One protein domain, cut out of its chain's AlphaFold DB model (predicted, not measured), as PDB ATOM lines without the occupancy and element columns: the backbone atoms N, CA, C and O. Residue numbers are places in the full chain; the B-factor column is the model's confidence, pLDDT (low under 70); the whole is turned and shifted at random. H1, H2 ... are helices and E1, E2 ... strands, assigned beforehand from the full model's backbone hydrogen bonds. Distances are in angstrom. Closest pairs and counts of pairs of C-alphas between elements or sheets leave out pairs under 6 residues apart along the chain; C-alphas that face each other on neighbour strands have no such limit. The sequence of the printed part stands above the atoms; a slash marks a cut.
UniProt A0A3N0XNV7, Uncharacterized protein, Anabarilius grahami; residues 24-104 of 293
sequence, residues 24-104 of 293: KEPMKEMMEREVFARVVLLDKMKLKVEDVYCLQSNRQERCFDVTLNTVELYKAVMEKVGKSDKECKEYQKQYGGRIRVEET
ATOM      1  N   LYS A  24      -7.273  99.933  41.266       81.38
ATOM      2  CA  LYS A  24      -7.214 101.221  40.536       81.38
ATOM      3  C   LYS A  24      -7.568 102.452  41.347       81.38
ATOM      4  O   LYS A  24      -7.178 103.553  40.972       81.38
ATOM      5  N   GLU A  25      -8.348 102.295  42.401       78.44
ATOM      6  CA  GLU A  25      -8.778 103.429  43.211       78.44
ATOM      7  C   GLU A  25      -7.837 103.628  44.397       78.44
ATOM      8  O   GLU A  25      -7.216 102.665  44.859       78.44
ATOM      9  N   PRO A  26      -7.703 104.872  44.888       65.50
ATOM     10  CA  PRO A  26      -6.918 105.169  46.069       65.50
ATOM     11  C   PRO A  26      -7.660 104.641  47.301       65.50
ATOM     12  O   PRO A  26      -8.200 105.402  48.097       65.50
ATOM     13  N   MET A  27      -7.676 103.319  47.467       64.56
ATOM     14  CA  MET A  27      -7.861 102.730  48.781       64.56
ATOM     15  C   MET A  27      -6.795 103.326  49.697       64.56
ATOM     16  O   MET A  27      -5.627 103.481  49.307       64.56
ATOM     17  N   LYS A  28      -7.230 103.677  50.907       71.50
ATOM     18  CA  LYS A  28      -6.362 104.176  51.974       71.50
ATOM     19  C   LYS A  28      -5.273 103.154  52.310       71.50
ATOM     20  O   LYS A  28      -4.163 103.544  52.648       71.50
ATOM     21  N   GLU A  29      -5.577 101.870  52.137       83.31
ATOM     22  CA  GLU A  29      -4.691 100.767  52.472       83.31
ATOM     23  C   GLU A  29      -4.877  99.606  51.491       83.31
ATOM     24  O   GLU A  29      -5.989  99.328  51.035       83.31
ATOM     25  N   MET A  30      -3.775  98.960  51.111       85.75
ATOM     26  CA  MET A  30      -3.828  97.758  50.282       85.75
ATOM     27  C   MET A  30      -4.338  96.605  51.144       85.75
ATOM     28  O   MET A  30      -3.882  96.434  52.269       85.75
ATOM     29  N   MET A  31      -5.268  95.814  50.609       89.75
ATOM     30  CA  MET A  31      -5.748  94.605  51.278       89.75
ATOM     31  C   MET A  31      -4.568  93.690  51.635       89.75
ATOM     32  O   MET A  31      -3.625  93.568  50.852       89.75
ATOM     33  N   GLU A  32      -4.611  93.039  52.795       93.31
ATOM     34  CA  GLU A  32      -3.615  92.021  53.137       93.31
ATOM     35  C   GLU A  32      -3.715  90.820  52.191       93.31
ATOM     36  O   GLU A  32      -4.778  90.513  51.639       93.31
ATOM     37  N   ARG A  33      -2.592  90.127  51.987       95.12
ATOM     38  CA  ARG A  33      -2.487  89.024  51.023       95.12
ATOM     39  C   ARG A  33      -3.457  87.892  51.359       95.12
ATOM     40  O   ARG A  33      -4.087  87.336  50.465       95.12
ATOM     41  N   GLU A  34      -3.592  87.578  52.638       95.38
ATOM     42  CA  GLU A  34      -4.442  86.520  53.177       95.38
ATOM     43  C   GLU A  34      -5.924  86.847  52.963       95.38
ATOM     44  O   GLU A  34      -6.705  85.989  52.544       95.38
ATOM     45  N   VAL A  35      -6.303  88.109  53.186       94.31
ATOM     46  CA  VAL A  35      -7.670  88.602  52.962       94.31
ATOM     47  C   VAL A  35      -7.996  88.586  51.471       94.31
ATOM     48  O   VAL A  35      -9.062  88.111  51.076       94.31
ATOM     49  N   PHE A  36      -7.058  89.019  50.626       94.50
ATOM     50  CA  PHE A  36      -7.211  88.953  49.176       94.50
ATOM     51  C   PHE A  36      -7.403  87.508  48.699       94.50
ATOM     52  O   PHE A  36      -8.348  87.226  47.962       94.50
ATOM     53  N   ALA A  37      -6.567  86.577  49.164       96.06
ATOM     54  CA  ALA A  37      -6.676  85.168  48.806       96.06
ATOM     55  C   ALA A  37      -8.039  84.585  49.203       96.06
ATOM     56  O   ALA A  37      -8.738  84.017  48.366       96.06
ATOM     57  N   ARG A  38      -8.455  84.768  50.461       95.69
ATOM     58  CA  ARG A  38      -9.711  84.198  50.961       95.69
ATOM     59  C   ARG A  38     -10.926  84.776  50.258       95.69
ATOM     60  O   ARG A  38     -11.787  84.029  49.802       95.69
ATOM     61  N   VAL A  39     -11.018  86.096  50.166       93.19
ATOM     62  CA  VAL A  39     -12.271  86.698  49.721       93.19
ATOM     63  C   VAL A  39     -12.322  86.845  48.203       93.19
ATOM     64  O   VAL A  39     -13.351  86.565  47.595       93.19
ATOM     65  N   VAL A  40     -11.222  87.222  47.549       92.75
ATOM     66  CA  VAL A  40     -11.222  87.368  46.087       92.75
ATOM     67  C   VAL A  40     -11.048  86.010  45.414       92.75
ATOM     68  O   VAL A  40     -11.889  85.632  44.603       92.75
ATOM     69  N   LEU A  41     -10.004  85.248  45.750       95.12
ATOM     70  CA  LEU A  41      -9.710  84.002  45.029       95.12
ATOM     71  C   LEU A  41     -10.663  82.866  45.427       95.12
ATOM     72  O   LEU A  41     -11.295  82.272  44.549       95.12
ATOM     73  N   LEU A  42     -10.818  82.592  46.726       95.62
ATOM     74  CA  LEU A  42     -11.652  81.473  47.180       95.62
ATOM     75  C   LEU A  42     -13.148  81.813  47.127       95.62
ATOM     76  O   LEU A  42     -13.921  81.061  46.538       95.62
ATOM     77  N   ASP A  43     -13.587  82.947  47.688       93.88
ATOM     78  CA  ASP A  43     -15.022  83.259  47.701       93.88
ATOM     79  C   ASP A  43     -15.546  83.751  46.342       93.88
ATOM     80  O   ASP A  43     -16.541  83.215  45.854       93.88
ATOM     81  N   LYS A  44     -14.913  84.738  45.692       90.69
ATOM     82  CA  LYS A  44     -15.455  85.281  44.428       90.69
ATOM     83  C   LYS A  44     -15.124  84.437  43.212       90.69
ATOM     84  O   LYS A  44     -16.024  84.113  42.438       90.69
ATOM     85  N   MET A  45     -13.864  84.053  43.039       92.50
ATOM     86  CA  MET A  45     -13.477  83.280  41.854       92.50
ATOM     87  C   MET A  45     -13.834  81.794  41.980       92.50
ATOM     88  O   MET A  45     -13.904  81.102  40.955       92.50
ATOM     89  N   LYS A  46     -14.157  81.333  43.201       95.81
ATOM     90  CA  LYS A  46     -14.425  79.925  43.530       95.81
ATOM     91  C   LYS A  46     -13.256  79.027  43.123       95.81
ATOM     92  O   LYS A  46     -13.471  77.939  42.598       95.81
ATOM     93  N   LEU A  47     -12.035  79.530  43.303       96.50
ATOM     94  CA  LEU A  47     -10.811  78.756  43.122       96.50
ATOM     95  C   LEU A  47     -10.540  77.935  44.380       96.50
ATOM     96  O   LEU A  47     -10.902  78.348  45.482       96.50
ATOM     97  N   LYS A  48      -9.890  76.786  44.220       97.56
ATOM     98  CA  LYS A  48      -9.321  76.022  45.329       97.56
ATOM     99  C   LYS A  48      -7.906  76.509  45.625       97.56
ATOM    100  O   LYS A  48      -7.267  77.155  44.800       97.56
ATOM    101  N   VAL A  49      -7.393  76.161  46.803       96.19
ATOM    102  CA  VAL A  49      -5.990  76.439  47.158       96.19
ATOM    103  C   VAL A  49      -5.041  75.719  46.194       96.19
ATOM    104  O   VAL A  49      -4.070  76.306  45.738       96.19
ATOM    105  N   GLU A  50      -5.389  74.492  45.805       97.56
ATOM    106  CA  GLU A  50      -4.649  73.669  44.841       97.56
ATOM    107  C   GLU A  50      -4.653  74.231  43.415       97.56
ATOM    108  O   GLU A  50      -3.832  73.826  42.604       97.56
ATOM    109  N   ASP A  51      -5.547  75.163  43.080       97.50
ATOM    110  CA  ASP A  51      -5.594  75.774  41.746       97.50
ATOM    111  C   ASP A  51      -4.551  76.898  41.598       97.50
ATOM    112  O   ASP A  51      -4.192  77.292  40.480       97.50
ATOM    113  N   VAL A  52      -4.073  77.432  42.726       97.00
ATOM    114  CA  VAL A  52      -3.171  78.582  42.797       97.00
ATOM    115  C   VAL A  52      -1.743  78.094  43.015       97.00
ATOM    116  O   VAL A  52      -1.385  77.647  44.100       97.00
ATOM    117  N   TYR A  53      -0.902  78.248  41.993       96.44
ATOM    118  CA  TYR A  53       0.521  77.920  42.073       96.44
ATOM    119  C   TYR A  53       1.276  78.918  42.953       96.44
ATOM    120  O   TYR A  53       2.081  78.559  43.810       96.44
ATOM    121  N   CYS A  54       1.035  80.210  42.717       95.81
ATOM    122  CA  CYS A  54       1.739  81.282  43.401       95.81
ATOM    123  C   CYS A  54       0.861  82.529  43.505       95.81
ATOM    124  O   CYS A  54       0.126  82.873  42.583       95.81
ATOM    125  N   LEU A  55       0.969  83.227  44.632       96.31
ATOM    126  CA  LEU A  55       0.333  84.521  44.870       96.31
ATOM    127  C   LEU A  55       1.408  85.501  45.329       96.31
ATOM    128  O   LEU A  55       1.914  85.359  46.438       96.31
ATOM    129  N   GLN A  56       1.744  86.497  44.520       95.81
ATOM    130  CA  GLN A  56       2.732  87.522  44.850       95.81
ATOM    131  C   GLN A  56       2.043  88.867  45.073       95.81
ATOM    132  O   GLN A  56       1.231  89.306  44.264       95.81
ATOM    133  N   SER A  57       2.368  89.543  46.174       94.88
ATOM    134  CA  SER A  57       1.882  90.895  46.455       94.88
ATOM    135  C   SER A  57       2.925  91.928  46.047       94.88
ATOM    136  O   SER A  57       4.049  91.891  46.550       94.88
ATOM    137  N   ASN A  58       2.548  92.894  45.214       92.06
ATOM    138  CA  ASN A  58       3.388  94.036  44.880       92.06
ATOM    139  C   ASN A  58       2.773  95.322  45.447       92.06
ATOM    140  O   ASN A  58       1.874  95.924  44.854       92.06
ATOM    141  N   ARG A  59       3.286  95.759  46.605       90.12
ATOM    142  CA  ARG A  59       2.811  96.967  47.302       90.12
ATOM    143  C   ARG A  59       3.072  98.256  46.519       90.12
ATOM    144  O   ARG A  59       2.270  99.180  46.607       90.12
ATOM    145  N   GLN A  60       4.152  98.314  45.735       89.56
ATOM    146  CA  GLN A  60       4.514  99.511  44.964       89.56
ATOM    147  C   GLN A  60       3.528  99.764  43.819       89.56
ATOM    148  O   GLN A  60       3.059 100.882  43.634       89.56
ATOM    149  N   GLU A  61       3.172  98.709  43.084       89.12
ATOM    150  CA  GLU A  61       2.217  98.784  41.967       89.12
ATOM    151  C   GLU A  61       0.758  98.575  42.407       89.12
ATOM    152  O   GLU A  61      -0.146  98.609  41.568       89.12
ATOM    153  N   ARG A  62       0.525  98.365  43.714       91.00
ATOM    154  CA  ARG A  62      -0.783  98.051  44.315       91.00
ATOM    155  C   ARG A  62      -1.504  96.927  43.567       91.00
ATOM    156  O   ARG A  62      -2.686  97.036  43.226       91.00
ATOM    157  N   CYS A  63      -0.772  95.854  43.283       93.56
ATOM    158  CA  CYS A  63      -1.301  94.708  42.562       93.56
ATOM    159  C   CYS A  63      -0.940  93.375  43.218       93.56
ATOM    160  O   CYS A  63       0.006  93.272  44.003       93.56
ATOM    161  N   PHE A  64      -1.718  92.357  42.874       95.56
ATOM    162  CA  PHE A  64      -1.429  90.963  43.174       95.56
ATOM    163  C   PHE A  64      -1.231  90.206  41.871       95.56
ATOM    164  O   PHE A  64      -2.091  90.259  40.997       95.56
ATOM    165  N   ASP A  65      -0.116  89.502  41.754       95.75
ATOM    166  CA  ASP A  65       0.158  88.610  40.636       95.75
ATOM    167  C   ASP A  65      -0.185  87.179  41.089       95.75
ATOM    168  O   ASP A  65       0.341  86.687  42.090       95.75
ATOM    169  N   VAL A  66      -1.131  86.537  40.404       96.44
ATOM    170  CA  VAL A  66      -1.651  85.203  40.732       96.44
ATOM    171  C   VAL A  66      -1.316  84.255  39.598       96.44
ATOM    172  O   VAL A  66      -1.870  84.381  38.508       96.44
ATOM    173  N   THR A  67      -0.435  83.299  39.847       96.38
ATOM    174  CA  THR A  67      -0.097  82.242  38.894       96.38
ATOM    175  C   THR A  67      -0.970  81.026  39.169       96.38
ATOM    176  O   THR A  67      -1.027  80.543  40.301       96.38
ATOM    177  N   LEU A  68      -1.656  80.537  38.139       96.94
ATOM    178  CA  LEU A  68      -2.544  79.376  38.221       96.94
ATOM    179  C   LEU A  68      -1.854  78.121  37.684       96.94
ATOM    180  O   LEU A  68      -1.041  78.199  36.762       96.94
ATOM    181  N   ASN A  69      -2.214  76.964  38.238       96.06
ATOM    182  CA  ASN A  69      -1.592  75.687  37.882       96.06
ATOM    183  C   ASN A  69      -1.856  75.265  36.431       96.06
ATOM    184  O   ASN A  69      -0.980  74.688  35.789       96.06
ATOM    185  N   THR A  70      -3.037  75.570  35.884       95.50
ATOM    186  CA  THR A  70      -3.414  75.157  34.525       95.50
ATOM    187  C   THR A  70      -3.892  76.324  33.663       95.50
ATOM    188  O   THR A  70      -4.459  77.312  34.138       95.50
ATOM    189  N   VAL A  71      -3.691  76.188  32.349       94.31
ATOM    190  CA  VAL A  71      -4.147  77.159  31.338       94.31
ATOM    191  C   VAL A  71      -5.681  77.223  31.284       94.31
ATOM    192  O   VAL A  71      -6.265  78.264  30.987       94.31
ATOM    193  N   GLU A  72      -6.357  76.111  31.570       96.19
ATOM    194  CA  GLU A  72      -7.821  76.033  31.573       96.19
ATOM    195  C   GLU A  72      -8.422  76.873  32.700       96.19
ATOM    196  O   GLU A  72      -9.339  77.658  32.456       96.19
ATOM    197  N   LEU A  73      -7.844  76.786  33.904       96.00
ATOM    198  CA  LEU A  73      -8.221  77.629  35.038       96.00
ATOM    199  C   LEU A  73      -8.003  79.105  34.716       96.00
ATOM    200  O   LEU A  73      -8.889  79.922  34.955       96.00
ATOM    201  N   TYR A  74      -6.866  79.442  34.107       95.12
ATOM    202  CA  TYR A  74      -6.576  80.800  33.655       95.12
ATOM    203  C   TYR A  74      -7.664  81.350  32.722       95.12
ATOM    204  O   TYR A  74      -8.223  82.422  32.974       95.12
ATOM    205  N   LYS A  75      -8.034  80.589  31.687       94.44
ATOM    206  CA  LYS A  75      -9.092  80.978  30.742       94.44
ATOM    207  C   LYS A  75     -10.452  81.105  31.429       94.44
ATOM    208  O   LYS A  75     -11.157  82.087  31.202       94.44
ATOM    209  N   ALA A  76     -10.803  80.160  32.303       95.31
ATOM    210  CA  ALA A  76     -12.059  80.181  33.047       95.31
ATOM    211  C   ALA A  76     -12.160  81.399  33.982       95.31
ATOM    212  O   ALA A  76     -13.215  82.030  34.081       95.31
ATOM    213  N   VAL A  77     -11.059  81.763  34.643       94.56
ATOM    214  CA  VAL A  77     -10.966  82.951  35.499       94.56
ATOM    215  C   VAL A  77     -11.123  84.220  34.663       94.56
ATOM    216  O   VAL A  77     -11.949  85.061  35.011       94.56
ATOM    217  N   MET A  78     -10.431  84.340  33.527       91.75
ATOM    218  CA  MET A  78     -10.574  85.485  32.615       91.75
ATOM    219  C   MET A  78     -12.008  85.653  32.097       91.75
ATOM    220  O   MET A  78     -12.555  86.760  32.106       91.75
ATOM    221  N   GLU A  79     -12.660  84.555  31.710       93.00
ATOM    222  CA  GLU A  79     -14.055  84.576  31.265       93.00
ATOM    223  C   GLU A  79     -15.005  85.005  32.394       93.00
ATOM    224  O   GLU A  79     -15.900  85.834  32.188       93.00
ATOM    225  N   LYS A  80     -14.789  84.487  33.613       91.44
ATOM    226  CA  LYS A  80     -15.545  84.892  34.805       91.44
ATOM    227  C   LYS A  80     -15.370  86.373  35.099       91.44
ATOM    228  O   LYS A  80     -16.374  87.035  35.341       91.44
ATOM    229  N   VAL A  81     -14.155  86.919  35.051       88.88
ATOM    230  CA  VAL A  81     -13.917  88.351  35.309       88.88
ATOM    231  C   VAL A  81     -14.665  89.219  34.300       88.88
ATOM    232  O   VAL A  81     -15.339  90.170  34.697       88.88
ATOM    233  N   GLY A  82     -14.617  88.862  33.011       84.62
ATOM    234  CA  GLY A  82     -15.335  89.593  31.964       84.62
ATOM    235  C   GLY A  82     -16.854  89.621  32.179       84.62
ATOM    236  O   GLY A  82     -17.509  90.622  31.887       84.62
ATOM    237  N   LYS A  83     -17.421  88.549  32.747       83.69
ATOM    238  CA  LYS A  83     -18.850  88.456  33.100       83.69
ATOM    239  C   LYS A  83     -19.182  89.152  34.427       83.69
ATOM    240  O   LYS A  83     -20.239  89.774  34.550       83.69
ATOM    241  N   SER A  84     -18.270  89.079  35.392       69.50
ATOM    242  CA  SER A  84     -18.461  89.518  36.782       69.50
ATOM    243  C   SER A  84     -18.217  91.009  36.993       69.50
ATOM    244  O   SER A  84     -18.434  91.509  38.090       69.50
ATOM    245  N   ASP A  85     -17.857  91.768  35.956       68.69
ATOM    246  CA  ASP A  85     -17.664  93.225  36.040       68.69
ATOM    247  C   ASP A  85     -18.940  93.969  36.532       68.69
ATOM    248  O   ASP A  85     -18.896  95.127  36.955       68.69
ATOM    249  N   LYS A  86     -20.101  93.290  36.534       69.81
ATOM    250  CA  LYS A  86     -21.339  93.745  37.194       69.81
ATOM    251  C   LYS A  86     -21.417  93.396  38.687       69.81
ATOM    252  O   LYS A  86     -21.862  94.245  39.454       69.81
ATOM    253  N   GLU A  87     -20.985  92.205  39.096       66.25
ATOM    254  CA  GLU A  87     -21.023  91.722  40.490       66.25
ATOM    255  C   GLU A  87     -19.884  92.308  41.339       66.25
ATOM    256  O   GLU A  87     -20.080  92.665  42.500       66.25
ATOM    257  N   CYS A  88     -18.717  92.560  40.737       62.84
ATOM    258  CA  CYS A  88     -17.571  93.194  41.394       62.84
ATOM    259  C   CYS A  88     -17.851  94.624  41.903       62.84
ATOM    260  O   CYS A  88     -17.080  95.152  42.706       62.84
ATOM    261  N   LYS A  89     -18.956  95.257  41.484       70.31
ATOM    262  CA  LYS A  89     -19.364  96.590  41.961       70.31
ATOM    263  C   LYS A  89     -19.765  96.606  43.434       70.31
ATOM    264  O   LYS A  89     -19.559  97.612  44.108       70.31
ATOM    265  N   GLU A  90     -20.341  95.520  43.942       70.38
ATOM    266  CA  GLU A  90     -20.715  95.434  45.357       70.38
ATOM    267  C   GLU A  90     -19.467  95.318  46.238       70.38
ATOM    268  O   GLU A  90     -19.333  96.000  47.253       70.38
ATOM    269  N   TYR A  91     -18.484  94.564  45.754       66.44
ATOM    270  CA  TYR A  91     -17.182  94.415  46.385       66.44
ATOM    271  C   TYR A  91     -16.390  95.732  46.412       66.44
ATOM    272  O   TYR A  91     -15.810  96.109  47.432       66.44
ATOM    273  N   GLN A  92     -16.456  96.486  45.310       72.19
ATOM    274  CA  GLN A  92     -15.909  97.837  45.227       72.19
ATOM    275  C   GLN A  92     -16.511  98.759  46.297       72.19
ATOM    276  O   GLN A  92     -15.800  99.590  46.854       72.19
ATOM    277  N   LYS A  93     -17.796  98.595  46.625       75.19
ATOM    278  CA  LYS A  93     -18.470  99.401  47.647       75.19
ATOM    279  C   LYS A  93     -18.037  99.038  49.070       75.19
ATOM    280  O   LYS A  93     -17.934  99.932  49.901       75.19
ATOM    281  N   GLN A  94     -17.799  97.755  49.344       76.06
ATOM    282  CA  GLN A  94     -17.422  97.282  50.680       76.06
ATOM    283  C   GLN A  94     -15.973  97.629  51.032       76.06
ATOM    284  O   GLN A  94     -15.705  98.042  52.156       76.06
ATOM    285  N   TYR A  95     -15.052  97.489  50.077       72.12
ATOM    286  CA  TYR A  95     -13.624  97.677  50.338       72.12
ATOM    287  C   TYR A  95     -13.076  98.998  49.778       72.12
ATOM    288  O   TYR A  95     -11.997  99.430  50.166       72.12
ATOM    289  N   GLY A  96     -13.823  99.700  48.922       66.56
ATOM    290  CA  GLY A  96     -13.456 101.036  48.443       66.56
ATOM    291  C   GLY A  96     -12.461 101.042  47.283       66.56
ATOM    292  O   GLY A  96     -11.664 101.971  47.171       66.56
ATOM    293  N   GLY A  97     -12.479 100.013  46.427       73.62
ATOM    294  CA  GLY A  97     -11.572  99.960  45.286       73.62
ATOM    295  C   GLY A  97     -11.997  99.029  44.160       73.62
ATOM    296  O   GLY A  97     -12.463  97.914  44.391       73.62
ATOM    297  N   ARG A  98     -11.829  99.487  42.911       80.69
ATOM    298  CA  ARG A  98     -12.027  98.655  41.714       80.69
ATOM    299  C   ARG A  98     -10.795  97.800  41.438       80.69
ATOM    300  O   ARG A  98      -9.728  98.337  41.135       80.69
ATOM    301  N   ILE A  99     -10.968  96.483  41.468       82.31
ATOM    302  CA  ILE A  99      -9.953  95.526  41.024       82.31
ATOM    303  C   ILE A  99     -10.089  95.366  39.508       82.31
ATOM    304  O   ILE A  99     -11.171  95.055  39.009       82.31
ATOM    305  N   ARG A 100      -9.010  95.607  38.763       85.62
ATOM    306  CA  ARG A 100      -8.907  95.208  37.356       85.62
ATOM    307  C   ARG A 100      -8.017  93.992  37.241       85.62
ATOM    308  O   ARG A 100      -6.994  93.922  37.910       85.62
ATOM    309  N   VAL A 101      -8.410  93.082  36.363       86.56
ATOM    310  CA  VAL A 101      -7.582  91.945  35.986       86.56
ATOM    311  C   VAL A 101      -6.955  92.267  34.644       86.56
ATOM    312  O   VAL A 101      -7.661  92.626  33.701       86.56
ATOM    313  N   GLU A 102      -5.633  92.217  34.597       85.44
ATOM    314  CA  GLU A 102      -4.840  92.428  33.396       85.44
ATOM    315  C   GLU A 102      -4.149  91.112  33.032       85.44
ATOM    316  O   GLU A 102      -3.628  90.391  33.890       85.44
ATOM    317  N   GLU A 103      -4.194  90.792  31.743       81.50
ATOM    318  CA  GLU A 103      -3.491  89.658  31.163       81.50
ATOM    319  C   GLU A 103      -2.015  90.027  31.035       81.50
ATOM    320  O   GLU A 103      -1.645  90.939  30.291       81.50
ATOM    321  N   THR A 104      -1.157  89.329  31.775       72.25
ATOM    322  CA  THR A 104       0.276  89.370  31.496       72.25
ATOM    323  C   THR A 104       0.531  88.485  30.284       72.25
ATOM    324  O   THR A 104       0.700  87.274  30.408       72.25
TER     325      THR A 104
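AT A GLANCE: This is residues 24 to 104 of the 293 residues of an uncharacterized protein of Anabarilius grahami (UniProt A0A3N0XNV7). A long two-stranded hairpin, E1 and E2, makes one side of a small rounded domain, and H2 and H3 follow each other in a bow on the side away from it. H1 crosses the space between the hairpin and this bow on one side and E3 crosses it on the other. The printed part has 81 residues, with three named helices and three named strands in the order H1, E1, E2, H2, H3, E3; the sheet has the order E1, E2 and is antiparallel, and E3 pairs with no named strand. The class is mixed, helices and strands. The whole is compact, with a radius of gyration of the C-alphas of 12.3 A and spans of 34 by 26 by 22 A.

HOW THE PARTS SIT: E1, residues 52 to 58, and E2, residues 63 to 68, are a hairpin, antiparallel at 166 degrees between their directions. N 56 and O 65 are 2.8 A apart and N 67 and O 54 are 2.8 A apart, both within hydrogen-bond range. H1, residues 33 to 44, comes closest to E1 at the C-alphas of Arg 33 and Ser 57, 6.6 A apart. H1 and E2 are near each other, with 5 pairs of C-alphas within 10 A. H2, residues 71 to 84, comes closest to E2 at the C-alphas of Leu 68 and Tyr 74, 6.3 A apart. E3, residues 99 to 103, and E2 are near each other, with 7 pairs of C-alphas within 10 A. The closest C-alphas of H2 and E3 are those of Val 81 and Val 101, 7.3 A apart. H3, residues 88 to 95, comes closest to E3 at the C-alphas of Gln 92 and Ile 99, 7.6 A apart. H2 and H3 meet only through their link, while H1 and H3 are near each other, with 5 pairs of C-alphas within 10 A. H1 is apart from H2 and from E3. In H2 and H3 every O i to N i+4 pair is within hydrogen-bond range; in H1 6 of 8 are.

IN THESE COORDINATES: E1 is 16.9 A long and E2 16.0 A. H2, the longest helix, measures 19.7 A, H1 15.0 A, E3 13.2 A and H3 10.8 A. H1 begins at C-alpha 33, (-2.487, 89.024, 51.023), and E3 ends at C-alpha 103, (-3.491, 89.658, 31.163).

THE WHOLE: The C-alphas farthest apart, those of Lys 28 and Glu 72, are 34.8 A apart. The printed part has no cut and no long link. Mean pLDDT of the printed part is 87.3; residues 26 to 27, 84 to 88, 91 and 96 are under 70.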